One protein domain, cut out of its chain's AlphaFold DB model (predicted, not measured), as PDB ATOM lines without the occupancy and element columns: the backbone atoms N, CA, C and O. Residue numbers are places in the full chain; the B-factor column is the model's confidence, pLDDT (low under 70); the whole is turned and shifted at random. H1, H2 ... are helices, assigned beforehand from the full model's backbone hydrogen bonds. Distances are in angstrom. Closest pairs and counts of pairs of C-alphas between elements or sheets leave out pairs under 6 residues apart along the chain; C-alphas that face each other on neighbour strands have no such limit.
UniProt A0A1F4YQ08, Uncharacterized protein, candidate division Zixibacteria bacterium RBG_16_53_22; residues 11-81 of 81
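AT A GLANCE: This is residues 11 to 81 of the 81 residues of an uncharacterized protein of candidate division Zixibacteria bacterium RBG_16_53_22 (UniProt A0A1F4YQ08). One long helix, H4, makes the length; H3 folds beside it as a hairpin, H1 crosses it nearly at right angles, and H2 packs on it at a slant. The 71 printed residues hold four named helices, H1 to H4, and no named strand: all helix, compact with a radius of gyration of the C-alphas of 11.5 A, spanning 37 by 22 by 22 A.

HOW THE PARTS SIT: The hub H4, residues 60 to 79, touches H1, residues 11 to 25, at 70.0 degrees, only just about perpendicular; their closest C-alphas, Ala 19 and Ala 69, are 4.1 A apart. H3, residues 43 to 54, touches H4 at a shallow tilt of 26 degrees, opposite ways, closest at C-alphas Leu 50 and Ala 63, 6.5 A. H2, residues 27 to 38, touches H4 at a steep tilt of 46 degrees, closest at C-alphas Leu 33 and Ser 70, 7.5 A. H1 and H3 are apart. Every helix has each O i to N i+4 pair within hydrogen-bond range.

IN THESE COORDINATES: H4 measures 28.6 A, from C-alpha 60 at (249.011, 145.212, 174.660) to C-alpha 79 at (222.215, 153.873, 169.663); H1 measures 20.7 A.

THE WHOLE: The printed part has no cut. Residues 56 to 59 and 80 to 81 have pLDDT under 70.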
ATOM      1  N   SER A  11     238.520 159.313 169.572       89.06
ATOM      2  CA  SER A  11     238.387 158.035 170.283       89.06
ATOM      3  C   SER A  11     237.310 157.156 169.646       89.06
ATOM      4  O   SER A  11     237.540 155.963 169.474       89.06
ATOM      5  N   LYS A  12     236.191 157.747 169.202       90.44
ATOM      6  CA  LYS A  12     235.157 157.024 168.446       90.44
ATOM      7  C   LYS A  12     235.678 156.490 167.111       90.44
ATOM      8  O   LYS A  12     235.422 155.336 166.790       90.44
ATOM      9  N   ALA A  13     236.429 157.305 166.366       93.06
ATOM     10  CA  ALA A  13     237.018 156.887 165.095       93.06
ATOM     11  C   ALA A  13     238.029 155.741 165.276       93.06
ATOM     12  O   ALA A  13     238.018 154.785 164.509       93.06
ATOM     13  N   ILE A  14     238.862 155.798 166.321       93.50
ATOM     14  CA  ILE A  14     239.793 154.713 166.667       93.50
ATOM     15  C   ILE A  14     239.027 153.438 167.036       93.50
ATOM     16  O   ILE A  14     239.392 152.357 166.588       93.50
ATOM     17  N   ALA A  15     237.966 153.560 167.835       94.38
ATOM     18  CA  ALA A  15     237.131 152.434 168.239       94.38
ATOM     19  C   ALA A  15     236.505 151.722 167.027       94.38
ATOM     20  O   ALA A  15     236.597 150.499 166.919       94.38
ATOM     21  N   GLN A  16     235.958 152.495 166.086       96.31
ATOM     22  CA  GLN A  16     235.417 151.982 164.829       96.31
ATOM     23  C   GLN A  16     236.495 151.287 163.982       96.31
ATOM     24  O   GLN A  16     236.333 150.125 163.623       96.31
ATOM     25  N   GLN A  17     237.630 151.946 163.725       97.06
ATOM     26  CA  GLN A  17     238.714 151.349 162.929       97.06
ATOM     27  C   GLN A  17     239.274 150.072 163.563       97.06
ATOM     28  O   GLN A  17     239.678 149.146 162.861       97.06
ATOM     29  N   SER A  18     239.317 150.008 164.893       96.38
ATOM     30  CA  SER A  18     239.730 148.804 165.608       96.38
ATOM     31  C   SER A  18     238.733 147.657 165.431       96.38
ATOM     32  O   SER A  18     239.182 146.519 165.319       96.38
ATOM     33  N   ALA A  19     237.426 147.934 165.363       96.56
ATOM     34  CA  ALA A  19     236.407 146.931 165.052       96.56
ATOM     35  C   ALA A  19     236.547 146.416 163.611       96.56
ATOM     36  O   ALA A  19     236.715 145.214 163.423       96.56
ATOM     37  N   GLU A  20     236.605 147.320 162.627       97.31
ATOM     38  CA  GLU A  20     236.773 146.983 161.202       97.31
ATOM     39  C   GLU A  20     238.049 146.163 160.956       97.31
ATOM     40  O   GLU A  20     238.058 145.156 160.248       97.31
ATOM     41  N   TRP A  21     239.160 146.563 161.581       96.50
ATOM     42  CA  TRP A  21     240.410 145.821 161.476       96.50
ATOM     43  C   TRP A  21     240.334 144.444 162.141       96.50
ATOM     44  O   TRP A  21     240.917 143.489 161.625       96.50
ATOM     45  N   LEU A  22     239.664 144.328 163.294       96.19
ATOM     46  CA  LEU A  22     239.542 143.055 164.003       96.19
ATOM     47  C   LEU A  22     238.699 142.067 163.192       96.19
ATOM     48  O   LEU A  22     239.100 140.915 163.068       96.19
ATOM     49  N   GLU A  23     237.605 142.535 162.593       97.12
ATOM     50  CA  GLU A  23     236.769 141.767 161.668       97.12
ATOM     51  C   GLU A  23     237.577 141.275 160.456       97.12
ATOM     52  O   GLU A  23     237.558 140.089 160.132       97.12
ATOM     53  N   ALA A  24     238.364 142.157 159.832       96.88
ATOM     54  CA  ALA A  24     239.127 141.820 158.632       96.88
ATOM     55  C   ALA A  24     240.327 140.888 158.892       96.88
ATOM     56  O   ALA A  24     240.628 140.019 158.073       96.88
ATOM     57  N   VAL A  25     241.058 141.087 159.996       96.12
ATOM     58  CA  VAL A  25     242.348 140.410 160.242       96.12
ATOM     59  C   VAL A  25     242.219 139.229 161.202       96.12
ATOM     60  O   VAL A  25     242.948 138.244 161.071       96.12
ATOM     61  N   TYR A  26     241.292 139.294 162.157       94.19
ATOM     62  CA  TYR A  26     241.066 138.256 163.163       94.19
ATOM     63  C   TYR A  26     239.568 137.928 163.299       94.19
ATOM     64  O   TYR A  26     239.025 138.052 164.402       94.19
ATOM     65  N   PRO A  27     238.902 137.448 162.231       95.31
ATOM     66  CA  PRO A  27     237.449 137.249 162.210       95.31
ATOM     67  C   PRO A  27     236.956 136.354 163.354       95.31
ATOM     68  O   PRO A  27     236.028 136.713 164.063       95.31
ATOM     69  N   ASN A  28     237.667 135.264 163.662       95.50
ATOM     70  CA  ASN A  28     237.303 134.383 164.780       95.50
ATOM     71  C   ASN A  28     237.332 135.088 166.152       95.50
ATOM     72  O   ASN A  28     236.594 134.715 167.061       95.50
ATOM     73  N   VAL A  29     238.215 136.078 166.335       93.56
ATOM     74  CA  VAL A  29     238.285 136.870 167.575       93.56
ATOM     75  C   VAL A  29     237.155 137.894 167.606       93.56
ATOM     76  O   VAL A  29     236.579 138.119 168.667       93.56
ATOM     77  N   PHE A  30     236.836 138.494 166.460       96.12
ATOM     78  CA  PHE A  30     235.710 139.409 166.316       96.12
ATOM     79  C   PHE A  30     234.373 138.710 166.597       96.12
ATOM     80  O   PHE A  30     233.605 139.182 167.433       96.12
ATOM     81  N   ASP A  31     234.143 137.535 166.011       96.88
ATOM     82  CA  ASP A  31     232.940 136.728 166.239       96.88
ATOM     83  C   ASP A  31     232.806 136.308 167.705       96.88
ATOM     84  O   ASP A  31     231.739 136.440 168.305       96.88
ATOM     85  N   ALA A  32     233.903 135.846 168.315       95.50
ATOM     86  CA  ALA A  32     233.919 135.524 169.738       95.50
ATOM     87  C   ALA A  32     233.596 136.762 170.588       95.50
ATOM     88  O   ALA A  32     232.819 136.673 171.535       95.50
ATOM     89  N   LEU A  33     234.141 137.932 170.242       95.44
ATOM     90  CA  LEU A  33     233.825 139.174 170.937       95.44
ATOM     91  C   LEU A  33     232.334 139.526 170.815       95.44
ATOM     92  O   LEU A  33     231.722 139.887 171.821       95.44
ATOM     93  N   LEU A  34     231.738 139.398 169.626       96.38
ATOM     94  CA  LEU A  34     230.309 139.641 169.418       96.38
ATOM     95  C   LEU A  34     229.445 138.721 170.279       96.38
ATOM     96  O   LEU A  34     228.564 139.217 170.978       96.38
ATOM     97  N   GLN A  35     229.745 137.419 170.301       96.12
ATOM     98  CA  GLN A  35     229.037 136.447 171.142       96.12
ATOM     99  C   GLN A  35     229.105 136.823 172.623       96.12
ATOM    100  O   GLN A  35     228.107 136.753 173.344       96.12
ATOM    101  N   GLU A  36     230.274 137.261 173.082       95.94
ATOM    102  CA  GLU A  36     230.463 137.662 174.469       95.94
ATOM    103  C   GLU A  36     229.650 138.915 174.812       95.94
ATOM    104  O   GLU A  36     228.963 138.945 175.836       95.94
ATOM    105  N   LEU A  37     229.640 139.919 173.935       94.44
ATOM    106  CA  LEU A  37     228.805 141.109 174.107       94.44
ATOM    107  C   LEU A  37     227.302 140.781 174.017       94.44
ATOM    108  O   LEU A  37     226.510 141.343 174.776       94.44
ATOM    109  N   ASP A  38     226.896 139.854 173.143       93.50
ATOM    110  CA  ASP A  38     225.512 139.363 173.013       93.50
ATOM    111  C   ASP A  38     225.030 138.618 174.249       93.50
ATOM    112  O   ASP A  38     223.874 138.763 174.643       93.50
ATOM    113  N   SER A  39     225.933 137.910 174.926       94.12
ATOM    114  CA  SER A  39     225.649 137.300 176.226       94.12
ATOM    115  C   SER A  39     225.482 138.320 177.365       94.12
ATOM    116  O   SER A  39     225.175 137.945 178.496       94.12
ATOM    117  N   GLY A  40     225.654 139.617 177.079       92.94
ATOM    118  CA  GLY A  40     225.478 140.710 178.030       92.94
ATOM    119  C   GLY A  40     226.744 141.090 178.795       92.94
ATOM    120  O   GLY A  40     226.647 141.817 179.785       92.94
ATOM    121  N   LYS A  41     227.929 140.628 178.368       93.38
ATOM    122  CA  LYS A  41     229.187 140.999 179.025       93.38
ATOM    123  C   LYS A  41     229.489 142.482 178.853       93.38
ATOM    124  O   LYS A  41     229.367 143.058 177.774       93.38
ATOM    125  N   SER A  42     229.924 143.097 179.946       93.00
ATOM    126  CA  SER A  42     230.360 144.486 179.974       93.00
ATOM    127  C   SER A  42     231.803 144.629 179.485       93.00
ATOM    128  O   SER A  42     232.575 143.671 179.453       93.00
ATOM    129  N   ILE A  43     232.225 145.864 179.202       91.31
ATOM    130  CA  ILE A  43     233.624 146.168 178.863       91.31
ATOM    131  C   ILE A  43     234.618 145.716 179.954       91.31
ATOM    132  O   ILE A  43     235.752 145.337 179.654       91.31
ATOM    133  N   LEU A  44     234.198 145.723 181.227       92.19
ATOM    134  CA  LEU A  44     235.022 145.262 182.347       92.19
ATOM    135  C   LEU A  44     235.229 143.745 182.299       92.19
ATOM    136  O   LEU A  44     236.342 143.277 182.551       92.19
ATOM    137  N   ASP A  45     234.195 142.998 181.916       94.12
ATOM    138  CA  ASP A  45     234.271 141.547 181.745       94.12
ATOM    139  C   ASP A  45     235.205 141.192 180.584       94.12
ATOM    140  O   ASP A  45     236.086 140.345 180.741       94.12
ATOM    141  N   ILE A  46     235.099 141.905 179.453       93.62
ATOM    142  CA  ILE A  46     236.015 141.739 178.314       93.62
ATOM    143  C   ILE A  46     237.463 141.989 178.745       93.62
ATOM    144  O   ILE A  46     238.347 141.174 178.478       93.62
ATOM    145  N   LYS A  47     237.720 143.065 179.496       90.94
ATOM    146  CA  LYS A  47     239.057 143.355 180.038       90.94
ATOM    147  C   LYS A  47     239.581 142.225 180.930       90.94
ATOM    148  O   LYS A  47     240.772 141.908 180.880       90.94
ATOM    149  N   GLN A  48     238.719 141.608 181.740       91.69
ATOM    150  CA  GLN A  48     239.101 140.484 182.594       91.69
ATOM    151  C   GLN A  48     239.404 139.217 181.781       91.69
ATOM    152  O   GLN A  48     240.384 138.532 182.084       91.69
ATOM    153  N   ILE A  49     238.612 138.929 180.746       91.62
ATOM    154  CA  ILE A  49     238.845 137.819 179.812       91.62
ATOM    155  C   ILE A  49     240.197 137.997 179.127       91.62
ATOM    156  O   ILE A  49     241.039 137.109 179.205       91.62
ATOM    157  N   LEU A  50     240.457 139.172 178.548       90.12
ATOM    158  CA  LEU A  50     241.718 139.458 177.863       90.12
ATOM    159  C   LEU A  50     242.930 139.272 178.775       90.12
ATOM    160  O   LEU A  50     243.906 138.644 178.369       90.12
ATOM    161  N   ARG A  51     242.851 139.744 180.026       88.06
ATOM    162  CA  ARG A  51     243.927 139.564 181.012       88.06
ATOM    163  C   ARG A  51     244.204 138.086 181.308       88.06
ATOM    164  O   ARG A  51     245.361 137.716 181.477       88.06
ATOM    165  N   ARG A  52     243.162 137.251 181.396       89.31
ATOM    166  CA  ARG A  52     243.298 135.803 181.641       89.31
ATOM    167  C   ARG A  52     243.840 135.062 180.419       89.31
ATOM    168  O   ARG A  52     244.641 134.151 180.583       89.31
ATOM    169  N   THR A  53     243.412 135.452 179.222       87.50
ATOM    170  CA  THR A  53     243.709 134.729 177.979       87.50
ATOM    171  C   THR A  53     245.069 135.092 177.384       87.50
ATOM    172  O   THR A  53     245.763 134.219 176.875       87.50
ATOM    173  N   LEU A  54     245.459 136.370 177.420       82.50
ATOM    174  CA  LEU A  54     246.661 136.863 176.731       82.50
ATOM    175  C   LEU A  54     247.869 137.053 177.660       82.50
ATOM    176  O   LEU A  54     248.974 137.299 177.176       82.50
ATOM    177  N   GLY A  55     247.674 136.913 178.974       74.75
ATOM    178  CA  GLY A  55     248.706 137.180 179.972       74.75
ATOM    179  C   GLY A  55     249.081 138.669 180.074       74.75
ATOM    180  O   GLY A  55     248.501 139.509 179.383       74.75
ATOM    181  N   PRO A  56     250.021 139.017 180.969       66.06
ATOM    182  CA  PRO A  56     250.416 140.404 181.216       66.06
ATOM    183  C   PRO A  56     251.253 141.027 180.088       66.06
ATOM    184  O   PRO A  56     251.131 142.227 179.866       66.06
ATOM    185  N   ASP A  57     252.044 140.236 179.353       56.22
ATOM    186  CA  ASP A  57     253.126 140.781 178.515       56.22
ATOM    187  C   ASP A  57     252.871 140.735 176.999       56.22
ATOM    188  O   ASP A  57     253.470 141.496 176.243       56.22
ATOM    189  N   LEU A  58     252.020 139.836 176.497       51.59
ATOM    190  CA  LEU A  58     252.193 139.386 175.109       51.59
ATOM    191  C   LEU A  58     251.421 140.158 174.036       51.59
ATOM    192  O   LEU A  58     251.743 139.987 172.863       51.59
ATOM    193  N   ARG A  59     250.428 141.001 174.356       60.16
ATOM    194  CA  ARG A  59     249.588 141.637 173.320       60.16
ATOM    195  C   ARG A  59     248.896 142.933 173.758       60.16
ATOM    196  O   ARG A  59     247.698 143.074 173.531       60.16
ATOM    197  N   GLU A  60     249.611 143.899 174.335       74.44
ATOM    198  CA  GLU A  60     249.011 145.212 174.660       74.44
ATOM    199  C   GLU A  60     248.304 145.839 173.452       74.44
ATOM    200  O   GLU A  60     247.177 146.308 173.578       74.44
ATOM    201  N   ALA A  61     248.909 145.762 172.262       84.06
ATOM    202  CA  ALA A  61     248.327 146.326 171.047       84.06
ATOM    203  C   ALA A  61     247.038 145.607 170.602       84.06
ATOM    204  O   ALA A  61     246.037 146.268 170.328       84.06
ATOM    205  N   LEU A  62     247.023 144.266 170.554       88.25
ATOM    206  CA  LEU A  62     245.806 143.529 170.179       88.25
ATOM    207  C   LEU A  62     244.735 143.652 171.269       88.25
ATOM    208  O   LEU A  62     243.575 143.866 170.943       88.25
ATOM    209  N   ALA A  63     245.101 143.564 172.549       90.19
ATOM    210  CA  ALA A  63     244.160 143.738 173.651       90.19
ATOM    211  C   ALA A  63     243.551 145.149 173.650       90.19
ATOM    212  O   ALA A  63     242.343 145.287 173.831       90.19
ATOM    213  N   ALA A  64     244.353 146.184 173.377       90.31
ATOM    214  CA  ALA A  64     243.863 147.547 173.206       90.31
ATOM    215  C   ALA A  64     242.884 147.648 172.031       90.31
ATOM    216  O   ALA A  64     241.818 148.235 172.194       90.31
ATOM    217  N   ARG A  65     243.191 147.027 170.884       93.06
ATOM    218  CA  ARG A  65     242.265 147.010 169.743       93.06
ATOM    219  C   ARG A  65     240.978 146.252 170.032       93.06
ATOM    220  O   ARG A  65     239.920 146.733 169.652       93.06
ATOM    221  N   ILE A  66     241.033 145.132 170.749       94.75
ATOM    222  CA  ILE A  66     239.824 144.401 171.150       94.75
ATOM    223  C   ILE A  66     238.969 145.259 172.093       94.75
ATOM    224  O   ILE A  66     237.757 145.340 171.913       94.75
ATOM    225  N   LEU A  67     239.577 145.945 173.067       93.94
ATOM    226  CA  LEU A  67     238.851 146.856 173.960       93.94
ATOM    227  C   LEU A  67     238.218 148.026 173.197       93.94
ATOM    228  O   LEU A  67     237.040 148.306 173.385       93.94
ATOM    229  N   GLN A  68     238.967 148.655 172.294       94.69
ATOM    230  CA  GLN A  68     238.471 149.733 171.435       94.69
ATOM    231  C   GLN A  68     237.328 149.259 170.525       94.69
ATOM    232  O   GLN A  68     236.302 149.925 170.434       94.69
ATOM    233  N   ALA A  69     237.456 148.080 169.913       96.44
ATOM    234  CA  ALA A  69     236.379 147.469 169.138       96.44
ATOM    235  C   ALA A  69     235.131 147.238 170.005       96.44
ATOM    236  O   ALA A  69     234.013 147.539 169.596       96.44
ATOM    237  N   SER A  70     235.321 146.777 171.243       95.38
ATOM    238  CA  SER A  70     234.224 146.541 172.187       95.38
ATOM    239  C   SER A  70     233.497 147.837 172.557       95.38
ATOM    240  O   SER A  70     232.270 147.853 172.629       95.38
ATOM    241  N   GLU A  71     234.227 148.937 172.760       93.50
ATOM    242  CA  GLU A  71     233.642 150.258 173.028       93.50
ATOM    243  C   GLU A  71     232.737 150.727 171.881       93.50
ATOM    244  O   GLU A  71     231.639 151.241 172.128       93.50
ATOM    245  N   HIS A  72     233.173 150.527 170.633       95.25
ATOM    246  CA  HIS A  72     232.375 150.846 169.453       95.25
ATOM    247  C   HIS A  72     231.106 149.990 169.389       95.25
ATOM    248  O   HIS A  72     230.006 150.541 169.371       95.25
ATOM    249  N   LEU A  73     231.244 148.664 169.468       93.94
ATOM    250  CA  LEU A  73     230.127 147.719 169.355       93.94
ATOM    251  C   LEU A  73     229.072 147.912 170.454       93.94
ATOM    252  O   LEU A  73     227.871 147.822 170.199       93.94
ATOM    253  N   ILE A  74     229.494 148.220 171.685       92.12
ATOM    254  CA  ILE A  74     228.568 148.561 172.774       92.12
ATOM    255  C   ILE A  74     227.844 149.879 172.469       92.12
ATOM    256  O   ILE A  74     226.635 149.977 172.678       92.12
ATOM    257  N   SER A  75     228.561 150.886 171.962       88.50
ATOM    258  CA  SER A  75     227.967 152.180 171.608       88.50
ATOM    259  C   SER A  75     226.926 152.048 170.492       88.50
ATOM    260  O   SER A  75     225.871 152.673 170.577       88.50
ATOM    261  N   GLU A  76     227.180 151.217 169.479       89.38
ATOM    262  CA  GLU A  76     226.220 150.951 168.402       89.38
ATOM    263  C   GLU A  76     224.934 150.306 168.923       89.38
ATOM    264  O   GLU A  76     223.840 150.758 168.590       89.38
ATOM    265  N   ARG A  77     225.040 149.324 169.828       83.06
ATOM    266  CA  ARG A  77     223.869 148.685 170.456       83.06
ATOM    267  C   ARG A  77     223.016 149.655 171.260       83.06
ATOM    268  O   ARG A  77     221.798 149.507 171.286       83.06
ATOM    269  N   VAL A  78     223.647 150.603 171.950       76.94
ATOM    270  CA  VAL A  78     222.930 151.633 172.713       76.94
ATOM    271  C   VAL A  78     222.218 152.604 171.773       76.94
ATOM    272  O   VAL A  78     221.099 152.992 172.074       76.94
ATOM    273  N   ASN A  79     222.829 152.968 170.641       71.81
ATOM    274  CA  ASN A  79     222.215 153.873 169.663       71.81
ATOM    275  C   ASN A  79     221.111 153.209 168.819       71.81
ATOM    276  O   ASN A  79     220.263 153.911 168.278       71.81
ATOM    277  N   ALA A  80     221.140 151.882 168.667       65.81
ATOM    278  CA  ALA A  80     220.144 151.118 167.912       65.81
ATOM    279  C   ALA A  80     218.849 150.821 168.700       65.81
ATOM    280  O   ALA A  80     217.913 150.259 168.129       65.81
ATOM    281  N   ARG A  81     218.801 151.154 169.996       55.31
ATOM    282  CA  ARG A  81     217.634 151.008 170.880       55.31
ATOM    283  C   ARG A  81     216.969 152.352 171.128       55.31
ATOM    284  O   ARG A  81     215.724 152.350 171.226       55.31
TER     285      ARG A  81